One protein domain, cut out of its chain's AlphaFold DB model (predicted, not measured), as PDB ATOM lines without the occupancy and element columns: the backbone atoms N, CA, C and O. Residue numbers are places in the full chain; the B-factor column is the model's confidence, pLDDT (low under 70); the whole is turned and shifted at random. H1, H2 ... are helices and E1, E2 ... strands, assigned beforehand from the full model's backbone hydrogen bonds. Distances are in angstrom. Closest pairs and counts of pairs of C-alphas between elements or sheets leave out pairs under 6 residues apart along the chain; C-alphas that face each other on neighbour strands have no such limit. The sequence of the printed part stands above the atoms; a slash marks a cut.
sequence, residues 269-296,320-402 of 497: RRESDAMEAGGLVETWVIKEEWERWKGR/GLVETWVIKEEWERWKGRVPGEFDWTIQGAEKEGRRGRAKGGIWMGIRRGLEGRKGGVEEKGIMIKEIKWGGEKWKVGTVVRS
ATOM      1  N   ARG A 269     192.699 165.055 179.995       47.59
ATOM      2  CA  ARG A 269     191.416 165.750 179.771       47.59
ATOM      3  C   ARG A 269     191.161 166.081 178.294       47.59
ATOM      4  O   ARG A 269     190.033 165.976 177.855       47.59
ATOM      5  N   ARG A 270     192.211 166.379 177.516       50.12
ATOM      6  CA  ARG A 270     192.135 166.658 176.069       50.12
ATOM      7  C   ARG A 270     191.652 165.463 175.231       50.12
ATOM      8  O   ARG A 270     191.137 165.690 174.149       50.12
ATOM      9  N   GLU A 271     191.813 164.229 175.713       48.41
ATOM     10  CA  GLU A 271     191.349 162.998 175.054       48.41
ATOM     11  C   GLU A 271     189.979 162.551 175.560       48.41
ATOM     12  O   GLU A 271     189.173 162.121 174.747       48.41
ATOM     13  N   SER A 272     189.661 162.742 176.847       48.81
ATOM     14  CA  SER A 272     188.266 162.658 177.311       48.81
ATOM     15  C   SER A 272     187.407 163.667 176.556       48.81
ATOM     16  O   SER A 272     186.370 163.297 176.034       48.81
ATOM     17  N   ASP A 273     187.893 164.901 176.405       41.72
ATOM     18  CA  ASP A 273     187.240 165.947 175.627       41.72
ATOM     19  C   ASP A 273     187.288 165.645 174.119       41.72
ATOM     20  O   ASP A 273     186.392 166.082 173.428       41.72
ATOM     21  N   ALA A 274     188.266 164.908 173.568       44.78
ATOM     22  CA  ALA A 274     188.278 164.530 172.142       44.78
ATOM     23  C   ALA A 274     187.454 163.266 171.833       44.78
ATOM     24  O   ALA A 274     186.969 163.132 170.718       44.78
ATOM     25  N   MET A 275     187.260 162.361 172.796       41.03
ATOM     26  CA  MET A 275     186.309 161.247 172.704       41.03
ATOM     27  C   MET A 275     184.878 161.690 173.049       41.03
ATOM     28  O   MET A 275     183.940 161.135 172.495       41.03
ATOM     29  N   GLU A 276     184.694 162.688 173.925       40.50
ATOM     30  CA  GLU A 276     183.394 163.330 174.186       40.50
ATOM     31  C   GLU A 276     183.030 164.356 173.100       40.50
ATOM     32  O   GLU A 276     181.871 164.408 172.703       40.50
ATOM     33  N   ALA A 277     183.981 165.148 172.582       37.91
ATOM     34  CA  ALA A 277     183.740 166.077 171.465       37.91
ATOM     35  C   ALA A 277     183.791 165.390 170.097       37.91
ATOM     36  O   ALA A 277     183.144 165.866 169.180       37.91
ATOM     37  N   GLY A 278     184.508 164.271 169.968       32.41
ATOM     38  CA  GLY A 278     184.353 163.310 168.871       32.41
ATOM     39  C   GLY A 278     183.317 162.234 169.197       32.41
ATOM     40  O   GLY A 278     183.374 161.138 168.636       32.41
ATOM     41  N   GLY A 279     182.426 162.520 170.154       30.61
ATOM     42  CA  GLY A 279     181.304 161.685 170.533       30.61
ATOM     43  C   GLY A 279     180.374 161.509 169.345       30.61
ATOM     44  O   GLY A 279     179.392 162.228 169.188       30.61
ATOM     45  N   LEU A 280     180.682 160.506 168.534       31.97
ATOM     46  CA  LEU A 280     179.749 159.832 167.655       31.97
ATOM     47  C   LEU A 280     178.635 159.248 168.524       31.97
ATOM     48  O   LEU A 280     178.741 158.139 169.045       31.97
ATOM     49  N   VAL A 281     177.591 160.042 168.751       31.11
ATOM     50  CA  VAL A 281     176.408 159.608 169.487       31.11
ATOM     51  C   VAL A 281     175.502 158.864 168.512       31.11
ATOM     52  O   VAL A 281     174.780 159.474 167.725       31.11
ATOM     53  N   GLU A 282     175.507 157.532 168.588       30.42
ATOM     54  CA  GLU A 282     174.379 156.725 168.113       30.42
ATOM     55  C   GLU A 282     173.143 157.151 168.925       30.42
ATOM     56  O   GLU A 282     173.058 156.921 170.135       30.42
ATOM     57  N   THR A 283     172.222 157.875 168.289       32.22
ATOM     58  CA  THR A 283     171.012 158.401 168.932       32.22
ATOM     59  C   THR A 283     169.855 157.421 168.749       32.22
ATOM     60  O   THR A 283     169.595 156.942 167.649       32.22
ATOM     61  N   TRP A 284     169.163 157.117 169.849       31.27
ATOM     62  CA  TRP A 284     168.008 156.215 169.902       31.27
ATOM     63  C   TRP A 284     166.727 157.036 170.054       31.27
ATOM     64  O   TRP A 284     166.709 158.007 170.810       31.27
ATOM     65  N   VAL A 285     165.651 156.628 169.382       37.03
ATOM     66  CA  VAL A 285     164.347 157.305 169.453       37.03
ATOM     67  C   VAL A 285     163.474 156.677 170.541       37.03
ATOM     68  O   VAL A 285     163.275 155.464 170.559       37.03
ATOM     69  N   ILE A 286     162.910 157.501 171.430       41.41
ATOM     70  CA  ILE A 286     161.895 157.085 172.410       41.41
ATOM     71  C   ILE A 286     160.510 157.139 171.739       41.41
ATOM     72  O   ILE A 286     160.118 158.176 171.206       41.41
ATOM     73  N   LYS A 287     159.751 156.033 171.782       42.53
ATOM     74  CA  LYS A 287     158.438 155.859 171.119       42.53
ATOM     75  C   LYS A 287     157.429 156.978 171.430       42.53
ATOM     76  O   LYS A 287     156.719 157.438 170.545       42.53
ATOM     77  N   GLU A 288     157.410 157.454 172.672       47.66
ATOM     78  CA  GLU A 288     156.516 158.526 173.134       47.66
ATOM     79  C   GLU A 288     156.822 159.892 172.497       47.66
ATOM     80  O   GLU A 288     155.921 160.708 172.300       47.66
ATOM     81  N   GLU A 289     158.083 160.160 172.142       50.47
ATOM     82  CA  GLU A 289     158.463 161.429 171.514       50.47
ATOM     83  C   GLU A 289     158.038 161.485 170.046       50.47
ATOM     84  O   GLU A 289     157.642 162.549 169.567       50.47
ATOM     85  N   TRP A 290     158.050 160.348 169.347       57.91
ATOM     86  CA  TRP A 290     157.560 160.253 167.973       57.91
ATOM     87  C   TRP A 290     156.071 160.589 167.851       57.91
ATOM     88  O   TRP A 290     155.680 161.383 166.993       57.91
ATOM     89  N   GLU A 291     155.246 160.043 168.746       63.84
ATOM     90  CA  GLU A 291     153.794 160.268 168.751       63.84
ATOM     91  C   GLU A 291     153.428 161.758 168.821       63.84
ATOM     92  O   GLU A 291     152.394 162.182 168.306       63.84
ATOM     93  N   ARG A 292     154.312 162.583 169.395       60.53
ATOM     94  CA  ARG A 292     154.149 164.036 169.486       60.53
ATOM     95  C   ARG A 292     154.550 164.785 168.212       60.53
ATOM     96  O   ARG A 292     154.065 165.893 167.985       60.53
ATOM     97  N   TRP A 293     155.449 164.219 167.409       59.47
ATOM     98  CA  TRP A 293     155.970 164.842 166.191       59.47
ATOM     99  C   TRP A 293     155.231 164.429 164.928       59.47
ATOM    100  O   TRP A 293     155.183 165.239 164.007       59.47
ATOM    101  N   LYS A 294     154.599 163.250 164.892       61.47
ATOM    102  CA  LYS A 294     153.935 162.726 163.685       61.47
ATOM    103  C   LYS A 294     152.930 163.696 163.036       61.47
ATOM    104  O   LYS A 294     152.781 163.683 161.827       61.47
ATOM    105  N   GLY A 295     152.294 164.579 163.817       68.25
ATOM    106  CA  GLY A 295     151.367 165.604 163.309       68.25
ATOM    107  C   GLY A 295     152.016 166.888 162.766       68.25
ATOM    108  O   GLY A 295     151.313 167.751 162.257       68.25
ATOM    109  N   ARG A 296     153.337 167.053 162.910       61.53
ATOM    110  CA  ARG A 296     154.117 168.191 162.375       61.53
ATOM    111  C   ARG A 296     154.920 167.829 161.136       61.53
ATOM    112  O   ARG A 296     155.450 168.715 160.474       61.53
ATOM    113  N   GLY A 320     174.635 156.474 158.727       42.50
ATOM    114  CA  GLY A 320     174.818 157.905 159.049       42.50
ATOM    115  C   GLY A 320     175.684 158.284 160.264       42.50
ATOM    116  O   GLY A 320     175.638 157.643 161.304       42.50
ATOM    117  N   LEU A 321     176.456 159.374 160.145       43.06
ATOM    118  CA  LEU A 321     177.127 160.048 161.273       43.06
ATOM    119  C   LEU A 321     176.502 161.441 161.452       43.06
ATOM    120  O   LEU A 321     176.353 162.173 160.468       43.06
ATOM    121  N   VAL A 322     176.139 161.800 162.688       46.62
ATOM    122  CA  VAL A 322     175.493 163.078 163.036       46.62
ATOM    123  C   VAL A 322     176.121 163.649 164.314       46.62
ATOM    124  O   VAL A 322     176.220 162.951 165.317       46.62
ATOM    125  N   GLU A 323     176.487 164.932 164.298       52.53
ATOM    126  CA  GLU A 323     176.732 165.755 165.500       52.53
ATOM    127  C   GLU A 323     175.960 167.081 165.386       52.53
ATOM    128  O   GLU A 323     175.550 167.504 164.300       52.53
ATOM    129  N   THR A 324     175.721 167.738 166.520       54.16
ATOM    130  CA  THR A 324     174.688 168.785 166.630       54.16
ATOM    131  C   THR A 324     175.179 170.128 167.175       54.16
ATOM    132  O   THR A 324     174.378 170.911 167.684       54.16
ATOM    133  N   TRP A 325     176.480 170.430 167.083       71.19
ATOM    134  CA  TRP A 325     177.016 171.735 167.494       71.19
ATOM    135  C   TRP A 325     178.191 172.168 166.622       71.19
ATOM    136  O   TRP A 325     179.344 171.998 167.004       71.19
ATOM    137  N   VAL A 326     177.909 172.756 165.457       73.50
ATOM    138  CA  VAL A 326     178.966 173.277 164.580       73.50
ATOM    139  C   VAL A 326     178.626 174.690 164.108       73.50
ATOM    140  O   VAL A 326     177.589 174.938 163.483       73.50
ATOM    141  N   ILE A 327     179.512 175.641 164.415       81.62
ATOM    142  CA  ILE A 327     179.461 176.998 163.863       81.62
ATOM    143  C   ILE A 327     179.995 176.942 162.426       81.62
ATOM    144  O   ILE A 327     180.988 176.268 162.157       81.62
ATOM    145  N   LYS A 328     179.371 177.674 161.494       81.19
ATOM    146  CA  LYS A 328     179.762 177.675 160.069       81.19
ATOM    147  C   LYS A 328     181.256 177.977 159.854       81.19
ATOM    148  O   LYS A 328     181.896 177.356 159.016       81.19
ATOM    149  N   GLU A 329     181.819 178.883 160.649       82.50
ATOM    150  CA  GLU A 329     183.248 179.234 160.631       82.50
ATOM    151  C   GLU A 329     184.157 178.091 161.104       82.50
ATOM    152  O   GLU A 329     185.258 177.909 160.585       82.50
ATOM    153  N   GLU A 330     183.714 177.311 162.093       81.25
ATOM    154  CA  GLU A 330     184.460 176.144 162.560       81.25
ATOM    155  C   GLU A 330     184.427 175.048 161.502       81.25
ATOM    156  O   GLU A 330     185.470 174.477 161.197       81.25
ATOM    157  N   TRP A 331     183.279 174.817 160.867       86.56
ATOM    158  CA  TRP A 331     183.153 173.826 159.800       86.56
ATOM    159  C   TRP A 331     184.171 174.001 158.675       86.56
ATOM    160  O   TRP A 331     184.781 173.018 158.263       86.56
ATOM    161  N   GLU A 332     184.432 175.230 158.226       85.56
ATOM    162  CA  GLU A 332     185.443 175.480 157.186       85.56
ATOM    163  C   GLU A 332     186.846 174.995 157.597       85.56
ATOM    164  O   GLU A 332     187.623 174.542 156.758       85.56
ATOM    165  N   ARG A 333     187.163 174.982 158.900       88.38
ATOM    166  CA  ARG A 333     188.419 174.408 159.422       88.38
ATOM    167  C   ARG A 333     188.406 172.879 159.447       88.38
ATOM    168  O   ARG A 333     189.462 172.254 159.335       88.38
ATOM    169  N   TRP A 334     187.232 172.277 159.629       83.88
ATOM    170  CA  TRP A 334     187.047 170.828 159.767       83.88
ATOM    171  C   TRP A 334     186.775 170.111 158.444       83.88
ATOM    172  O   TRP A 334     187.064 168.921 158.340       83.88
ATOM    173  N   LYS A 335     186.308 170.814 157.410       86.25
ATOM    174  CA  LYS A 335     185.964 170.237 156.102       86.25
ATOM    175  C   LYS A 335     187.116 169.461 155.449       86.25
ATOM    176  O   LYS A 335     186.871 168.484 154.753       86.25
ATOM    177  N   GLY A 336     188.370 169.854 155.701       87.31
ATOM    178  CA  GLY A 336     189.565 169.133 155.232       87.31
ATOM    179  C   GLY A 336     190.015 167.962 156.118       87.31
ATOM    180  O   GLY A 336     190.955 167.260 155.760       87.31
ATOM    181  N   ARG A 337     189.390 167.769 157.286       88.56
ATOM    182  CA  ARG A 337     189.725 166.722 158.270       88.56
ATOM    183  C   ARG A 337     188.686 165.610 158.342       88.56
ATOM    184  O   ARG A 337     189.013 164.518 158.799       88.56
ATOM    185  N   VAL A 338     187.446 165.886 157.944       87.69
ATOM    186  CA  VAL A 338     186.395 164.868 157.919       87.69
ATOM    187  C   VAL A 338     186.673 163.816 156.839       87.69
ATOM    188  O   VAL A 338     187.241 164.149 155.794       87.69
ATOM    189  N   PRO A 339     186.282 162.545 157.051       87.00
ATOM    190  CA  PRO A 339     186.508 161.493 156.069       87.00
ATOM    191  C   PRO A 339     185.889 161.836 154.710       87.00
ATOM    192  O   PRO A 339     184.690 162.112 154.609       87.00
ATOM    193  N   GLY A 340     186.709 161.767 153.658       89.44
ATOM    194  CA  GLY A 340     186.299 162.046 152.279       89.44
ATOM    195  C   GLY A 340     185.343 161.008 151.682       89.44
ATOM    196  O   GLY A 340     184.793 161.242 150.612       89.44
ATOM    197  N   GLU A 341     185.115 159.885 152.371       89.81
ATOM    198  CA  GLU A 341     184.134 158.858 151.993       89.81
ATOM    199  C   GLU A 341     182.681 159.320 152.141       89.81
ATOM    200  O   GLU A 341     181.782 158.651 151.633       89.81
ATOM    201  N   PHE A 342     182.426 160.443 152.816       90.69
ATOM    202  CA  PHE A 342     181.084 160.973 153.028       90.69
ATOM    203  C   PHE A 342     180.913 162.325 152.321       90.69
ATOM    204  O   PHE A 342     181.835 163.138 152.217       90.69
ATOM    205  N   ASP A 343     179.716 162.554 151.798       88.44
ATOM    206  CA  ASP A 343     179.200 163.846 151.386       88.44
ATOM    207  C   ASP A 343     178.548 164.529 152.592       88.44
ATOM    208  O   ASP A 343     177.441 164.185 153.023       88.44
ATOM    209  N   TRP A 344     179.289 165.468 153.168       90.25
ATOM    210  CA  TRP A 344     178.898 166.188 154.369       90.25
ATOM    211  C   TRP A 344     178.085 167.434 154.023       90.25
ATOM    212  O   TRP A 344     178.536 168.288 153.260       90.25
ATOM    213  N   THR A 345     176.916 167.577 154.641       88.31
ATOM    214  CA  THR A 345     176.138 168.824 154.653       88.31
ATOM    215  C   THR A 345     176.032 169.387 156.047       88.31
ATOM    216  O   THR A 345     175.986 168.636 157.015       88.31
ATOM    217  N   ILE A 346     175.981 170.712 156.137       90.12
ATOM    218  CA  ILE A 346     175.903 171.430 157.399       90.12
ATOM    219  C   ILE A 346     174.828 172.515 157.339       90.12
ATOM    220  O   ILE A 346     174.781 173.312 156.409       90.12
ATOM    221  N   GLN A 347     174.033 172.586 158.396       89.25
ATOM    222  CA  GLN A 347     173.203 173.712 158.767       89.25
ATOM    223  C   GLN A 347     173.894 174.371 159.959       89.25
ATOM    224  O   GLN A 347     173.862 173.844 161.069       89.25
ATOM    225  N   GLY A 348     174.598 175.476 159.714       88.94
ATOM    226  CA  GLY A 348     175.395 176.147 160.741       88.94
ATOM    227  C   GLY A 348     174.540 176.672 161.897       88.94
ATOM    228  O   GLY A 348     173.388 177.058 161.710       88.94
ATOM    229  N   ALA A 349     175.120 176.704 163.094       86.38
ATOM    230  CA  ALA A 349     174.469 177.289 164.258       86.38
ATOM    231  C   ALA A 349     174.289 178.810 164.135       86.38
ATOM    232  O   ALA A 349     175.257 179.527 163.873       86.38
ATOM    233  N   GLU A 350     173.084 179.316 164.407       82.69
ATOM    234  CA  GLU A 350     172.804 180.748 164.535       82.69
ATOM    235  C   GLU A 350     172.822 181.160 166.014       82.69
ATOM    236  O   GLU A 350     172.272 180.482 166.883       82.69
ATOM    237  N   LYS A 351     173.451 182.292 166.341       83.06
ATOM    238  CA  LYS A 351     173.392 182.859 167.699       83.06
ATOM    239  C   LYS A 351     172.203 183.802 167.820       83.06
ATOM    240  O   LYS A 351     172.091 184.768 167.070       83.06
ATOM    241  N   GLU A 352     171.358 183.581 168.821       76.62
ATOM    242  CA  GLU A 352     170.245 184.482 169.130       76.62
ATOM    243  C   GLU A 352     170.733 185.698 169.949       76.62
ATOM    244  O   GLU A 352     170.684 185.722 171.176       76.62
ATOM    245  N   GLY A 353     171.259 186.721 169.269       76.94
ATOM    246  CA  GLY A 353     171.744 187.965 169.886       76.94
ATOM    247  C   GLY A 353     173.193 187.918 170.401       76.94
ATOM    248  O   GLY A 353     173.877 186.898 170.335       76.94
ATOM    249  N   ARG A 354     173.692 189.047 170.943       69.00
ATOM    250  CA  ARG A 354     175.119 189.230 171.324       69.00
ATOM    251  C   ARG A 354     175.611 188.312 172.457       69.00
ATOM    252  O   ARG A 354     176.812 188.098 172.581       69.00
ATOM    253  N   ARG A 355     174.707 187.788 173.293       67.44
ATOM    254  CA  ARG A 355     175.001 186.844 174.396       67.44
ATOM    255  C   ARG A 355     174.140 185.571 174.340       67.44
ATOM    256  O   ARG A 355     174.040 184.858 175.336       67.44
ATOM    257  N   GLY A 356     173.493 185.307 173.205       65.25
ATOM    258  CA  GLY A 356     172.571 184.184 173.047       65.25
ATOM    259  C   GLY A 356     173.232 182.818 173.100       65.25
ATOM    260  O   GLY A 356     174.401 182.658 172.745       65.25
ATOM    261  N   ARG A 357     172.443 181.808 173.484       68.12
ATOM    262  CA  ARG A 357     172.784 180.406 173.220       68.12
ATOM    263  C   ARG A 357     172.745 180.172 171.707       68.12
ATOM    264  O   ARG A 357     171.889 180.727 171.020       68.12
ATOM    265  N   ALA A 358     173.676 179.366 171.205       70.81
ATOM    266  CA  ALA A 358     173.623 178.892 169.829       70.81
ATOM    267  C   ALA A 358     172.331 178.078 169.632       70.81
ATOM    268  O   ALA A 358     172.001 177.227 170.461       70.81
ATOM    269  N   LYS A 359     171.583 178.385 168.575       73.19
ATOM    270  CA  LYS A 359     170.386 177.671 168.134       73.19
ATOM    271  C   LYS A 359     170.649 177.118 166.737       73.19
ATOM    272  O   LYS A 359     171.053 177.850 165.839       73.19
ATOM    273  N   GLY A 360     170.384 175.829 166.556       68.31
ATOM    274  CA  GLY A 360     170.722 175.133 165.314       68.31
ATOM    275  C   GLY A 360     172.219 174.839 165.223       68.31
ATOM    276  O   GLY A 360     172.984 175.265 166.082       68.31
ATOM    277  N   GLY A 361     172.622 174.076 164.212       82.69
ATOM    278  CA  GLY A 361     173.938 173.448 164.131       82.69
ATOM    279  C   GLY A 361     173.770 171.954 163.904       82.69
ATOM    280  O   GLY A 361     173.825 171.195 164.856       82.69
ATOM    281  N   ILE A 362     173.511 171.521 162.676       86.19
ATOM    282  CA  ILE A 362     173.420 170.099 162.324       86.19
ATOM    283  C   ILE A 362     174.425 169.859 161.220       86.19
ATOM    284  O   ILE A 362     174.403 170.578 160.229       86.19
ATOM    285  N   TRP A 363     175.271 168.847 161.347       88.88
ATOM    286  CA  TRP A 363     175.970 168.302 160.186       88.88
ATOM    287  C   TRP A 363     175.550 166.845 159.954       88.88
ATOM    288  O   TRP A 363     175.192 166.119 160.882       88.88
ATOM    289  N   MET A 364     175.518 166.427 158.698       89.88
ATOM    290  CA  MET A 364     175.089 165.093 158.295       89.88
ATOM    291  C   MET A 364     176.044 164.585 157.224       89.88
ATOM    292  O   MET A 364     176.196 165.218 156.179       89.88
ATOM    293  N   GLY A 365     176.687 163.448 157.489       92.62
ATOM    294  CA  GLY A 365     177.542 162.759 156.526       92.62
ATOM    295  C   GLY A 365     176.797 161.609 155.855       92.62
ATOM    296  O   GLY A 365     176.430 160.640 156.521       92.62
ATOM    297  N   ILE A 366     176.610 161.680 154.535       87.06
ATOM    298  CA  ILE A 366     176.042 160.581 153.738       87.06
ATOM    299  C   ILE A 366     177.157 159.918 152.948       87.06
ATOM    300  O   ILE A 366     177.915 160.597 152.273       87.06
ATOM    301  N   ARG A 367     177.289 158.593 153.014       87.62
ATOM    302  CA  ARG A 367     178.380 157.896 152.321       87.62
ATOM    303  C   ARG A 367     178.301 158.122 150.804       87.62
ATOM    304  O   ARG A 367     177.242 157.947 150.205       87.62
ATOM    305  N   ARG A 368     179.422 158.490 150.178       83.38
ATOM    306  CA  ARG A 368     179.538 158.632 148.720       83.38
ATOM    307  C   ARG A 368     179.225 157.293 148.047       83.38
ATOM    308  O   ARG A 368     179.609 156.242 148.553       83.38
ATOM    309  N   GLY A 369     178.511 157.343 146.926       83.44
ATOM    310  CA  GLY A 369     177.962 156.162 146.245       83.44
ATOM    311  C   GLY A 369     176.496 155.874 146.584       83.44
ATOM    312  O   GLY A 369     175.843 155.137 145.857       83.44
ATOM    313  N   LEU A 370     175.947 156.510 147.625       82.00
ATOM    314  CA  LEU A 370     174.503 156.617 147.839       82.00
ATOM    315  C   LEU A 370     174.035 157.893 147.134       82.00
ATOM    316  O   LEU A 370     174.015 158.969 147.728       82.00
ATOM    317  N   GLU A 371     173.804 157.817 145.823       54.81
ATOM    318  CA  GLU A 371     173.540 158.991 144.984       54.81
ATOM    319  C   GLU A 371     172.291 159.763 145.444       54.81
ATOM    320  O   GLU A 371     171.155 159.389 145.154       54.81
ATOM    321  N   GLY A 372     172.493 160.873 146.149       54.50
ATOM    322  CA  GLY A 372     171.466 161.877 146.413       54.50
ATOM    323  C   GLY A 372     171.474 162.968 145.344       54.50
ATOM    324  O   GLY A 372     172.534 163.436 144.922       54.50
ATOM    325  N   ARG A 373     170.293 163.427 144.909       58.12
ATOM    326  CA  ARG A 373     170.184 164.742 144.250       58.12
ATOM    327  C   ARG A 373     170.443 165.827 145.303       58.12
ATOM    328  O   ARG A 373     170.070 165.665 146.459       58.12
ATOM    329  N   LYS A 374     171.029 166.962 144.902       58.88
ATOM    330  CA  LYS A 374     171.256 168.149 145.760       58.88
ATOM    331  C   LYS A 374     169.956 168.911 146.101       58.88
ATOM    332  O   LYS A 374     169.909 170.129 145.981       58.88
ATOM    333  N   GLY A 375     168.892 168.205 146.474       53.22
ATOM    334  CA  GLY A 375     167.621 168.779 146.908       53.22
ATOM    335  C   GLY A 375     167.313 168.297 148.317       53.22
ATOM    336  O   GLY A 375     166.814 167.193 148.491       53.22
ATOM    337  N   GLY A 376     167.672 169.096 149.315       65.50
ATOM    338  CA  GLY A 376     167.258 168.891 150.698       65.50
ATOM    339  C   GLY A 376     166.359 170.037 151.134       65.50
ATOM    340  O   GLY A 376     166.551 171.171 150.695       65.50
ATOM    341  N   VAL A 377     165.375 169.745 151.981       64.62
ATOM    342  CA  VAL A 377     164.633 170.789 152.694       64.62
ATOM    343  C   VAL A 377     165.434 171.103 153.952       64.62
ATOM    344  O   VAL A 377     165.625 170.236 154.808       64.62
ATOM    345  N   GLU A 378     165.937 172.333 154.034       72.62
ATOM    346  CA  GLU A 378     166.604 172.869 155.218       72.62
ATOM    347  C   GLU A 378     165.666 173.869 155.893       72.62
ATOM    348  O   GLU A 378     165.602 175.040 155.522       72.62
ATOM    349  N   GLU A 379     164.925 173.406 156.896       78.50
ATOM    350  CA  GLU A 379     164.169 174.286 157.790       78.50
ATOM    351  C   GLU A 379     164.949 174.443 159.102       78.50
ATOM    352  O   GLU A 379     165.769 173.590 159.447       78.50
ATOM    353  N   LYS A 380     164.779 175.542 159.848       77.00
ATOM    354  CA  LYS A 380     165.576 175.785 161.066       77.00
ATOM    355  C   LYS A 380     165.422 174.627 162.064       77.00
ATOM    356  O   LYS A 380     164.375 174.475 162.686       77.00
ATOM    357  N   GLY A 381     166.493 173.850 162.251       79.31
ATOM    358  CA  GLY A 381     166.511 172.689 163.146       79.31
ATOM    359  C   GLY A 381     166.043 171.376 162.512       79.31
ATOM    360  O   GLY A 381     165.941 170.386 163.232       79.31
ATOM    361  N   ILE A 382     165.785 171.336 161.203       84.62
ATOM    362  CA  ILE A 382     165.445 170.125 160.450       84.62
ATOM    363  C   ILE A 382     166.311 170.074 159.187       84.62
ATOM    364  O   ILE A 382     166.260 170.969 158.347       84.62
ATOM    365  N   MET A 383     167.085 169.000 159.036       86.75
ATOM    366  CA  MET A 383     167.846 168.724 157.819       86.75
ATOM    367  C   MET A 383     167.344 167.425 157.202       86.75
ATOM    368  O   MET A 383     167.479 166.369 157.819       86.75
ATOM    369  N   ILE A 384     166.784 167.498 155.992       89.00
ATOM    370  CA  ILE A 384     166.338 166.326 155.230       89.00
ATOM    371  C   ILE A 384     167.158 166.219 153.948       89.00
ATOM    372  O   ILE A 384     167.205 167.166 153.164       89.00
ATOM    373  N   LYS A 385     167.756 165.053 153.702       87.69
ATOM    374  CA  LYS A 385     168.439 164.719 152.447       87.69
ATOM    375  C   LYS A 385     167.770 163.547 151.747       87.69
ATOM    376  O   LYS A 385     167.455 162.552 152.387       87.69
ATOM    377  N   GLU A 386     167.616 163.631 150.429       86.75
ATOM    378  CA  GLU A 386     167.241 162.477 149.607       86.75
ATOM    379  C   GLU A 386     168.485 161.660 149.233       86.75
ATOM    380  O   GLU A 386     169.485 162.223 148.783       86.75
ATOM    381  N   ILE A 387     168.425 160.338 149.371       88.38
ATOM    382  CA  ILE A 387     169.445 159.392 148.905       88.38
ATOM    383  C   ILE A 387     168.796 158.343 148.007       88.38
ATOM    384  O   ILE A 387     167.651 157.962 148.222       88.38
ATOM    385  N   LYS A 388     169.518 157.839 147.010       85.69
ATOM    386  CA  LYS A 388     169.124 156.616 146.307       85.69
ATOM    387  C   LYS A 388     169.898 155.435 146.859       85.69
ATOM    388  O   LYS A 388     171.126 155.471 146.922       85.69
ATOM    389  N   TRP A 389     169.181 154.380 147.216       83.25
ATOM    390  CA  TRP A 389     169.763 153.113 147.640       83.25
ATOM    391  C   TRP A 389     168.975 151.984 146.984       83.25
ATOM    392  O   TRP A 389     167.759 151.928 147.114       83.25
ATOM    393  N   GLY A 390     169.660 151.082 146.275       85.88
ATOM    394  CA  GLY A 390     169.024 149.888 145.702       85.88
ATOM    395  C   GLY A 390     167.964 150.180 144.633       85.88
ATOM    396  O   GLY A 390     167.030 149.409 144.486       85.88
ATOM    397  N   GLY A 391     168.078 151.301 143.911       87.12
ATOM    398  CA  GLY A 391     167.076 151.739 142.927       87.12
ATOM    399  C   GLY A 391     165.898 152.513 143.531       87.12
ATOM    400  O   GLY A 391     165.192 153.211 142.805       87.12
ATOM    401  N   GLU A 392     165.744 152.486 144.853       85.06
ATOM    402  CA  GLU A 392     164.705 153.211 145.574       85.06
ATOM    403  C   GLU A 392     165.193 154.588 146.030       85.06
ATOM    404  O   GLU A 392     166.382 154.812 146.285       85.06
ATOM    405  N   LYS A 393     164.257 155.536 146.131       86.12
ATOM    406  CA  LYS A 393     164.508 156.855 146.714       86.12
ATOM    407  C   LYS A 393     164.160 156.816 148.193       86.12
ATOM    408  O   LYS A 393     163.028 156.513 148.558       86.12
ATOM    409  N   TRP A 394     165.124 157.209 149.003       83.75
ATOM    410  CA  TRP A 394     165.003 157.346 150.437       83.75
ATOM    411  C   TRP A 394     165.188 158.805 150.820       83.75
ATOM    412  O   TRP A 394     165.898 159.558 150.157       83.75
ATOM    413  N   LYS A 395     164.574 159.210 151.920       84.00
ATOM    414  CA  LYS A 395     164.895 160.469 152.592       84.00
ATOM    415  C   LYS A 395     165.588 160.115 153.918       84.00
ATOM    416  O   LYS A 395     165.335 159.057 154.494       84.00
ATOM    417  N   VAL A 396     166.459 160.981 154.407       85.62
ATOM    418  CA  VAL A 396     167.100 160.865 155.721       85.62
ATOM    419  C   VAL A 396     166.947 162.207 156.409       85.62
ATOM    420  O   VAL A 396     167.380 163.224 155.869       85.62
ATOM    421  N   GLY A 397     166.283 162.213 157.563       87.19
ATOM    422  CA  GLY A 397     165.967 163.423 158.316       87.19
ATOM    423  C   GLY A 397     166.644 163.444 159.684       87.19
ATOM    424  O   GLY A 397     166.544 162.474 160.435       87.19
ATOM    425  N   THR A 398     167.267 164.571 160.025       83.56
ATOM    426  CA  THR A 398     167.739 164.882 161.382       83.56
ATOM    427  C   THR A 398     166.968 166.077 161.921       83.56
ATOM    428  O   THR A 398     166.900 167.117 161.264       83.56
ATOM    429  N   VAL A 399     166.430 165.949 163.136       80.19
ATOM    430  CA  VAL A 399     165.689 167.017 163.820       80.19
ATOM    431  C   VAL A 399     166.398 167.387 165.122       80.19
ATOM    432  O   VAL A 399     166.623 166.538 165.984       80.19
ATOM    433  N   VAL A 400     166.716 168.670 165.296       78.19
ATOM    434  CA  VAL A 400     167.261 169.229 166.538       78.19
ATOM    435  C   VAL A 400     166.224 170.106 167.213       78.19
ATOM    436  O   VAL A 400     165.766 171.117 166.682       78.19
ATOM    437  N   ARG A 401     165.893 169.752 168.455       60.47
ATOM    438  CA  ARG A 401     164.984 170.539 169.280       60.47
ATOM    439  C   ARG A 401     165.719 171.723 169.905       60.47
ATOM    440  O   ARG A 401     166.485 171.555 170.851       60.47
ATOM    441  N   SER A 402     165.406 172.944 169.472       53.50
ATOM    442  CA  SER A 402     165.690 174.123 170.296       53.50
ATOM    443  C   SER A 402     164.633 174.214 171.397       53.50
ATOM    444  O   SER A 402     163.467 174.498 171.118       53.50
TER     445      SER A 402
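This is residues 269 to 296 and 320 to 402 of the 497 residues of an uncharacterized protein of Camponotus floridanus (UniProt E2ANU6). Two small three-stranded sheets make a sandwich, face to face with their strands nearly aligned, and a thin arm at the start of the printed part sticks out from it with residues 269 to 276 of H1 and residues 284 to 296, which hold H2. The sheet E4, E5, E6 is one layer and the sheet E1, E3, E2 the other; H3 sits near one end of E2, and the long loop of the hairpin E2 and E3 reaches away from the layers. The printed part has 111 residues, with three named helices and six named strands in the order H1, H2, E1, H3, E2, E3, E4, E5, E6, and the class is mixed, helices and strands. Both sheets are antiparallel, in the orders E4, E5, E6 and E1, E3, E2. The whole is only just compact, close to loose, with a radius of gyration of the C-alphas of 15.4 A and spans of 44 by 36 by 26 A.

E4 is residues 376 to 379, E5 residues 382 to 389, 21.7 A long, and E6 residues 392 to 399, 22.9 A, ending at C-alpha 399 (165.689, 167.017, 163.820). E1 is residues 321 to 323, E2 residues 342 to 347, 16.0 A, and E3 residues 362 to 367, 16.5 A. H1, residues 269 to 277, 11.3 A, begins at C-alpha 269 (191.416, 165.750, 179.771). H2 is residues 287 to 293, 10.5 A, and H3 residues 328 to 334, 10.0 A.

E4, E5 and E6 form a meander, each strand the antiparallel neighbour of the one before; N 379 and O 382 are 3.1 A apart, and N 396 and O 385 2.7 A, within hydrogen-bond range. In the other sheet E3 is the inner strand: N 343 and O 366 of E2 and E3 are 2.7 A apart, N 365 and O 321 of E3 and E1 3.3 A. The sheets form a sandwich, two sheets face to face, and the parts that face each other are 10.2 A centre to centre; the closest C-alphas of E3 and E5 are those of Ile 362 and Met 383, 7.3 A apart. E1, H3 and E2 are a split strand-helix-strand unit, two strands running the same way with E3 between them, its crossover right-handed. H3 is not on that sheet, but only just, with 4 pairs of C-alphas within 10 A. Every O i to N i+4 pair is within range in H1, 2 of 3 in H3 and 1 of 3 in H2, which has 3 of 4 O i to N i+3 pairs.

C-alphas 355 and 391 are the farthest apart, 47.8 A. Residues 297 to 319 are not printed; C-alphas 296 and 320 are 23.4 A apart. The link E2 to E3 is long. Mean pLDDT of the printed part is 70.0; 47 residues are under 70, among them residues 269 to 296.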